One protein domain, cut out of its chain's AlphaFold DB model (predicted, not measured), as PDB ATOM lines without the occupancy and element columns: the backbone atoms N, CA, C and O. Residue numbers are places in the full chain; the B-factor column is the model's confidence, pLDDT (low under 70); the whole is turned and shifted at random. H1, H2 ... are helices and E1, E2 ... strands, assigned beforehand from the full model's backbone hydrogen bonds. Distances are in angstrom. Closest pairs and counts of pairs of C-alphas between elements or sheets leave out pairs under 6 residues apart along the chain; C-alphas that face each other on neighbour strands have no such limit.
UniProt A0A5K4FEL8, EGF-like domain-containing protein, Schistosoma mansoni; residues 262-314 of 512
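AT A GLANCE: This is residues 262 to 314 of the 512 residues of the protein "EGF-like domain-containing protein" of Schistosoma mansoni (UniProt A0A5K4FEL8). With little regular structure, this is a long two-stranded hairpin, E1 and E2, with one short helix, H1, packed over one face of it and a long loop, residues 295 to 314, folding back on itself. The hairpin makes the longest axis. The printed part has 53 residues, in the order H1, E1, E2, an antiparallel sheet and a mixed class, with 16 residues in named elements. It is compact, radius of gyration of the C-alphas 11.0 A, yet elongated, spanning 35 by 22 by 14 A.

HOW THE PARTS SIT: Start at H1, residues 266 to 269, too short for an O i to N i+4 pair; its one O i to N i+3 pair is within range. Go on to E1, residues 278 to 283: the closest C-alphas, Asn 267 and Cys 279, are 5.8 A apart. Next find E2, residues 289 to 294, which forms a hairpin with E1 at 154 degrees; N 280 and O 292 are within hydrogen-bond range at 2.9 A. The closest C-alphas of H1 and E2, Gly 266 and Tyr 291, are 5.9 A apart.

IN THESE COORDINATES: Find C-alpha 266 at (-3.759, 30.173, -26.428); H1 runs 4.9 A. E1 runs 16.6 A and E2 17.1 A, ending at C-alpha 294, (3.983, 25.322, -20.686).

THE WHOLE: The C-alphas of Glu 286 and Thr 298 are farthest apart, 35.0 A. The printed part has no cut, and residues 285 to 286 are under 70 in pLDDT.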
ATOM      1  N   THR A 262      -8.880  26.781 -33.799       83.26
ATOM      2  CA  THR A 262      -8.766  26.677 -32.337       83.26
ATOM      3  C   THR A 262     -10.070  27.049 -31.630       83.26
ATOM      4  O   THR A 262     -10.808  27.953 -32.023       83.26
ATOM      5  N   LEU A 263     -10.369  26.350 -30.530       83.23
ATOM      6  CA  LEU A 263     -11.559  26.632 -29.716       83.23
ATOM      7  C   LEU A 263     -11.441  27.955 -28.950       83.23
ATOM      8  O   LEU A 263     -12.443  28.611 -28.686       83.23
ATOM      9  N   ILE A 264     -10.217  28.341 -28.591       88.67
ATOM     10  CA  ILE A 264      -9.911  29.515 -27.777       88.67
ATOM     11  C   ILE A 264      -8.496  30.015 -28.104       88.67
ATOM     12  O   ILE A 264      -7.664  29.259 -28.608       88.67
ATOM     13  N   ALA A 265      -8.219  31.289 -27.816       92.75
ATOM     14  CA  ALA A 265      -6.874  31.848 -27.898       92.75
ATOM     15  C   ALA A 265      -5.940  31.211 -26.854       92.75
ATOM     16  O   ALA A 265      -6.304  31.037 -25.685       92.75
ATOM     17  N   GLY A 266      -4.708  30.905 -27.260       92.74
ATOM     18  CA  GLY A 266      -3.759  30.173 -26.428       92.74
ATOM     19  C   GLY A 266      -3.339  30.907 -25.153       92.74
ATOM     20  O   GLY A 266      -3.187  30.265 -24.127       92.74
ATOM     21  N   ASN A 267      -3.226  32.238 -25.134       96.02
ATOM     22  CA  ASN A 267      -2.879  32.989 -23.920       96.02
ATOM     23  C   ASN A 267      -3.947  32.841 -22.833       96.02
ATOM     24  O   ASN A 267      -3.617  32.674 -21.656       96.02
ATOM     25  N   THR A 268      -5.219  32.854 -23.233       94.95
ATOM     26  CA  THR A 268      -6.346  32.611 -22.332       94.95
ATOM     27  C   THR A 268      -6.342  31.161 -21.849       94.95
ATOM     28  O   THR A 268      -6.457  30.919 -20.652       94.95
ATOM     29  N   ALA A 269      -6.134  30.194 -22.749       94.58
ATOM     30  CA  ALA A 269      -6.088  28.775 -22.394       94.58
ATOM     31  C   ALA A 269      -4.893  28.412 -21.496       94.58
ATOM     32  O   ALA A 269      -5.034  27.675 -20.523       94.58
ATOM     33  N   CYS A 270      -3.711  28.938 -21.799       96.12
ATOM     34  CA  CYS A 270      -2.485  28.705 -21.046       96.12
ATOM     35  C   CYS A 270      -2.391  29.575 -19.786       96.12
ATOM     36  O   CYS A 270      -1.393  29.473 -19.085       96.12
ATOM     37  N   ASN A 271      -3.389  30.422 -19.491       94.42
ATOM     38  CA  ASN A 271      -3.423  31.265 -18.293       94.42
ATOM     39  C   ASN A 271      -2.099  32.032 -18.078       94.42
ATOM     40  O   ASN A 271      -1.498  31.986 -17.003       94.42
ATOM     41  N   VAL A 272      -1.615  32.704 -19.131       94.61
ATOM     42  CA  VAL A 272      -0.294  33.375 -19.140       94.61
ATOM     43  C   VAL A 272      -0.204  34.566 -18.184       94.61
ATOM     44  O   VAL A 272       0.888  35.002 -17.842       94.61
ATOM     45  N   ASN A 273      -1.350  35.081 -17.730       92.19
ATOM     46  CA  ASN A 273      -1.410  36.121 -16.702       92.19
ATOM     47  C   ASN A 273      -0.919  35.607 -15.337       92.19
ATOM     48  O   ASN A 273      -0.564  36.403 -14.472       92.19
ATOM     49  N   SER A 274      -0.901  34.286 -15.139       87.75
ATOM     50  CA  SER A 274      -0.315  33.664 -13.956       87.75
ATOM     51  C   SER A 274       1.191  33.479 -14.136       87.75
ATOM     52  O   SER A 274       1.656  32.996 -15.169       87.75
ATOM     53  N   SER A 275       1.963  33.832 -13.109       83.70
ATOM     54  CA  SER A 275       3.425  33.796 -13.154       83.70
ATOM     55  C   SER A 275       3.972  32.400 -13.491       83.70
ATOM     56  O   SER A 275       3.661  31.397 -12.843       83.70
ATOM     57  N   GLY A 276       4.820  32.355 -14.522       88.25
ATOM     58  CA  GLY A 276       5.519  31.158 -14.999       88.25
ATOM     59  C   GLY A 276       4.807  30.382 -16.111       88.25
ATOM     60  O   GLY A 276       5.470  29.627 -16.817       88.25
ATOM     61  N   ASN A 277       3.501  30.582 -16.322       95.35
ATOM     62  CA  ASN A 277       2.806  29.963 -17.448       95.35
ATOM     63  C   ASN A 277       3.202  30.638 -18.766       95.35
ATOM     64  O   ASN A 277       3.273  31.864 -18.856       95.35
ATOM     65  N   LYS A 278       3.408  29.845 -19.819       95.41
ATOM     66  CA  LYS A 278       3.805  30.343 -21.138       95.41
ATOM     67  C   LYS A 278       2.997  29.683 -22.247       95.41
ATOM     68  O   LYS A 278       2.784  28.474 -22.243       95.41
ATOM     69  N   CYS A 279       2.583  30.487 -23.222       96.78
ATOM     70  CA  CYS A 279       2.013  30.006 -24.474       96.78
ATOM     71  C   CYS A 279       3.071  30.043 -25.581       96.78
ATOM     72  O   CYS A 279       3.838  31.003 -25.690       96.78
ATOM     73  N   ILE A 280       3.105  28.998 -26.404       94.28
ATOM     74  CA  ILE A 280       3.959  28.903 -27.587       94.28
ATOM     75  C   ILE A 280       3.052  28.696 -28.795       94.28
ATOM     76  O   ILE A 280       2.375  27.674 -28.892       94.28
ATOM     77  N   ALA A 281       3.032  29.666 -29.708       91.94
ATOM     78  CA  ALA A 281       2.316  29.541 -30.970       91.94
ATOM     79  C   ALA A 281       3.137  28.679 -31.932       91.94
ATOM     80  O   ALA A 281       4.343  28.877 -32.081       91.94
ATOM     81  N   LEU A 282       2.471  27.726 -32.573       89.00
ATOM     82  CA  LEU A 282       3.059  26.764 -33.488       89.00
ATOM     83  C   LEU A 282       2.317  26.838 -34.819       89.00
ATOM     84  O   LEU A 282       1.092  26.917 -34.858       89.00
ATOM     85  N   ILE A 283       3.068  26.795 -35.910       82.17
ATOM     86  CA  ILE A 283       2.525  26.655 -37.257       82.17
ATOM     87  C   ILE A 283       3.176  25.401 -37.827       82.17
ATOM     88  O   ILE A 283       4.407  25.326 -37.878       82.17
ATOM     89  N   SER A 284       2.371  24.399 -38.182       75.56
ATOM     90  CA  SER A 284       2.889  23.171 -38.789       75.56
ATOM     91  C   SER A 284       3.525  23.464 -40.153       75.56
ATOM     92  O   SER A 284       3.373  24.552 -40.717       75.56
ATOM     93  N   ALA A 285       4.231  22.488 -40.725       68.62
ATOM     94  CA  ALA A 285       4.780  22.645 -42.068       68.62
ATOM     95  C   ALA A 285       3.644  22.904 -43.088       68.62
ATOM     96  O   ALA A 285       3.759  23.781 -43.955       68.62
ATOM     97  N   GLU A 286       2.512  22.222 -42.898       69.48
ATOM     98  CA  GLU A 286       1.263  22.317 -43.661       69.48
ATOM     99  C   GLU A 286       0.533  23.648 -43.425       69.48
ATOM    100  O   GLU A 286      -0.263  24.068 -44.255       69.48
ATOM    101  N   GLY A 287       0.897  24.401 -42.383       70.72
ATOM    102  CA  GLY A 287       0.335  25.724 -42.088       70.72
ATOM    103  C   GLY A 287      -0.760  25.704 -41.037       70.72
ATOM    104  O   GLY A 287      -1.370  26.740 -40.786       70.72
ATOM    105  N   ASP A 288      -0.996  24.558 -40.403       76.82
ATOM    106  CA  ASP A 288      -1.968  24.449 -39.328       76.82
ATOM    107  C   ASP A 288      -1.465  25.234 -38.125       76.82
ATOM    108  O   ASP A 288      -0.438  24.914 -37.513       76.82
ATOM    109  N   ALA A 289      -2.193  26.291 -37.796       84.21
ATOM    110  CA  ALA A 289      -1.867  27.135 -36.672       84.21
ATOM    111  C   ALA A 289      -2.490  26.567 -35.389       84.21
ATOM    112  O   ALA A 289      -3.696  26.362 -35.276       84.21
ATOM    113  N   SER A 290      -1.640  26.302 -34.405       88.37
ATOM    114  CA  SER A 290      -1.999  25.736 -33.106       88.37
ATOM    115  C   SER A 290      -1.129  26.348 -32.009       88.37
ATOM    116  O   SER A 290      -0.271  27.193 -32.267       88.37
ATOM    117  N   TYR A 291      -1.352  25.966 -30.755       90.97
ATOM    118  CA  TYR A 291      -0.532  26.431 -29.644       90.97
ATOM    119  C   TYR A 291      -0.250  25.306 -28.650       90.97
ATOM    120  O   TYR A 291      -1.008  24.342 -28.531       90.97
ATOM    121  N   GLN A 292       0.839  25.462 -27.903       93.45
ATOM    122  CA  GLN A 292       1.213  24.604 -26.789       93.45
ATOM    123  C   GLN A 292       1.344  25.439 -25.515       93.45
ATOM    124  O   GLN A 292       1.891  26.542 -25.535       93.45
ATOM    125  N   CYS A 293       0.866  24.890 -24.400       94.40
ATOM    126  CA  CYS A 293       1.029  25.496 -23.086       94.40
ATOM    127  C   CYS A 293       2.199  24.864 -22.332       94.40
ATOM    128  O   CYS A 293       2.327  23.640 -22.287       94.40
ATOM    129  N   GLN A 294       3.022  25.705 -21.715       94.99
ATOM    130  CA  GLN A 294       3.983  25.322 -20.686       94.99
ATOM    131  C   GLN A 294       3.450  25.843 -19.353       94.99
ATOM    132  O   GLN A 294       3.425  27.054 -19.129       94.99
ATOM    133  N   CYS A 295       2.968  24.937 -18.505       92.53
ATOM    134  CA  CYS A 295       2.418  25.302 -17.206       92.53
ATOM    135  C   CYS A 295       3.533  25.423 -16.169       92.53
ATOM    136  O   CYS A 295       4.500  24.665 -16.190       92.53
ATOM    137  N   ASN A 296       3.381  26.359 -15.239       90.53
ATOM    138  CA  ASN A 296       4.205  26.416 -14.049       90.53
ATOM    139  C   ASN A 296       3.773  25.301 -13.094       90.53
ATOM    140  O   ASN A 296       2.850  25.486 -12.297       90.53
ATOM    141  N   GLU A 297       4.485  24.180 -13.150       83.67
ATOM    142  CA  GLU A 297       4.212  22.959 -12.382       83.67
ATOM    143  C   GLU A 297       4.231  23.154 -10.857       83.67
ATOM    144  O   GLU A 297       3.912  22.229 -10.125       83.67
ATOM    145  N   THR A 298       4.573  24.341 -10.344       80.65
ATOM    146  CA  THR A 298       4.437  24.655  -8.911       80.65
ATOM    147  C   THR A 298       3.012  25.028  -8.498       80.65
ATOM    148  O   THR A 298       2.641  24.819  -7.348       80.65
ATOM    149  N   HIS A 299       2.203  25.581  -9.409       81.78
ATOM    150  CA  HIS A 299       0.875  26.125  -9.087       81.78
ATOM    151  C   HIS A 299      -0.208  25.777 -10.110       81.78
ATOM    152  O   HIS A 299      -1.390  25.895  -9.789       81.78
ATOM    153  N   TRP A 300       0.160  25.388 -11.331       88.68
ATOM    154  CA  TRP A 300      -0.768  25.193 -12.440       88.68
ATOM    155  C   TRP A 300      -0.434  23.928 -13.217       88.68
ATOM    156  O   TRP A 300       0.716  23.673 -13.569       88.68
ATOM    157  N   ILE A 301      -1.474  23.170 -13.534       87.63
ATOM    158  CA  ILE A 301      -1.431  21.961 -14.349       87.63
ATOM    159  C   ILE A 301      -2.525  22.013 -15.428       87.63
ATOM    160  O   ILE A 301      -3.457  22.826 -15.345       87.63
ATOM    161  N   PRO A 302      -2.428  21.175 -16.475       90.21
ATOM    162  CA  PRO A 302      -3.481  21.078 -17.476       90.21
ATOM    163  C   PRO A 302      -4.779  20.527 -16.885       90.21
ATOM    164  O   PRO A 302      -4.780  19.454 -16.287       90.21
ATOM    165  N   ASN A 303      -5.894  21.219 -17.120       83.48
ATOM    166  CA  ASN A 303      -7.221  20.679 -16.854       83.48
ATOM    167  C   ASN A 303      -7.579  19.655 -17.943       83.48
ATOM    168  O   ASN A 303      -7.779  20.023 -19.105       83.48
ATOM    169  N   ILE A 304      -7.659  18.380 -17.560       81.72
ATOM    170  CA  ILE A 304      -7.891  17.240 -18.465       81.72
ATOM    171  C   ILE A 304      -9.344  17.187 -18.977       81.72
ATOM    172  O   ILE A 304      -9.612  16.575 -20.012       81.72
ATOM    173  N   GLU A 305     -10.285  17.852 -18.301       79.70
ATOM    174  CA  GLU A 305     -11.695  17.902 -18.715       79.70
ATOM    175  C   GLU A 305     -11.907  18.762 -19.974       79.70
ATOM    176  O   GLU A 305     -12.879  18.574 -20.708       79.70
ATOM    177  N   LEU A 306     -10.982  19.685 -20.263       81.45
ATOM    178  CA  LEU A 306     -11.060  20.577 -21.416       81.45
ATOM    179  C   LEU A 306     -10.407  19.941 -22.659       81.45
ATOM    180  O   LEU A 306      -9.294  19.421 -22.582       81.45
ATOM    181  N   PRO A 307     -11.043  20.007 -23.845       80.79
ATOM    182  CA  PRO A 307     -10.576  19.316 -25.050       80.79
ATOM    183  C   PRO A 307      -9.419  20.026 -25.782       80.79
ATOM    184  O   PRO A 307      -9.185  19.745 -26.955       80.79
ATOM    185  N   TYR A 308      -8.706  20.945 -25.127       81.73
ATOM    186  CA  TYR A 308      -7.623  21.743 -25.706       81.73
ATOM    187  C   TYR A 308      -6.462  21.929 -24.709       81.73
ATOM    188  O   TYR A 308      -6.695  21.891 -23.497       81.73
ATOM    189  N   PRO A 309      -5.214  22.159 -25.180       89.13
ATOM    190  CA  PRO A 309      -4.074  22.435 -24.303       89.13
ATOM    191  C   PRO A 309      -4.353  23.650 -23.415       89.13
ATOM    192  O   PRO A 309      -4.812  24.679 -23.907       89.13
ATOM    193  N   ASN A 310      -4.115  23.540 -22.112       92.34
ATOM    194  CA  ASN A 310      -4.420  24.603 -21.157       92.34
ATOM    195  C   ASN A 310      -3.563  24.485 -19.883       92.34
ATOM    196  O   ASN A 310      -2.911  23.463 -19.681       92.34
ATOM    197  N   CYS A 311      -3.595  25.518 -19.037       94.17
ATOM    198  CA  CYS A 311      -3.013  25.537 -17.684       94.17
ATOM    199  C   CYS A 311      -4.023  26.100 -16.669       94.17
ATOM    200  O   CYS A 311      -3.711  27.002 -15.890       94.17
ATOM    201  N   LEU A 312      -5.276  25.641 -16.757       90.91
ATOM    202  CA  LEU A 312      -6.404  26.206 -16.006       90.91
ATOM    203  C   LEU A 312      -6.721  25.453 -14.709       90.91
ATOM    204  O   LEU A 312      -7.530  25.936 -13.920       90.91
ATOM    205  N   GLN A 313      -6.100  24.298 -14.466       87.09
ATOM    206  CA  GLN A 313      -6.254  23.586 -13.205       87.09
ATOM    207  C   GLN A 313      -5.160  24.035 -12.241       87.09
ATOM    208  O   GLN A 313      -3.971  23.996 -12.553       87.09
ATOM    209  N   LYS A 314      -5.563  24.495 -11.060       82.25
ATOM    210  CA  LYS A 314      -4.622  24.870 -10.009       82.25
ATOM    211  C   LYS A 314      -4.060  23.598  -9.378       82.25
ATOM    212  O   LYS A 314      -4.842  22.748  -8.962       82.25
TER     213      LYS A 314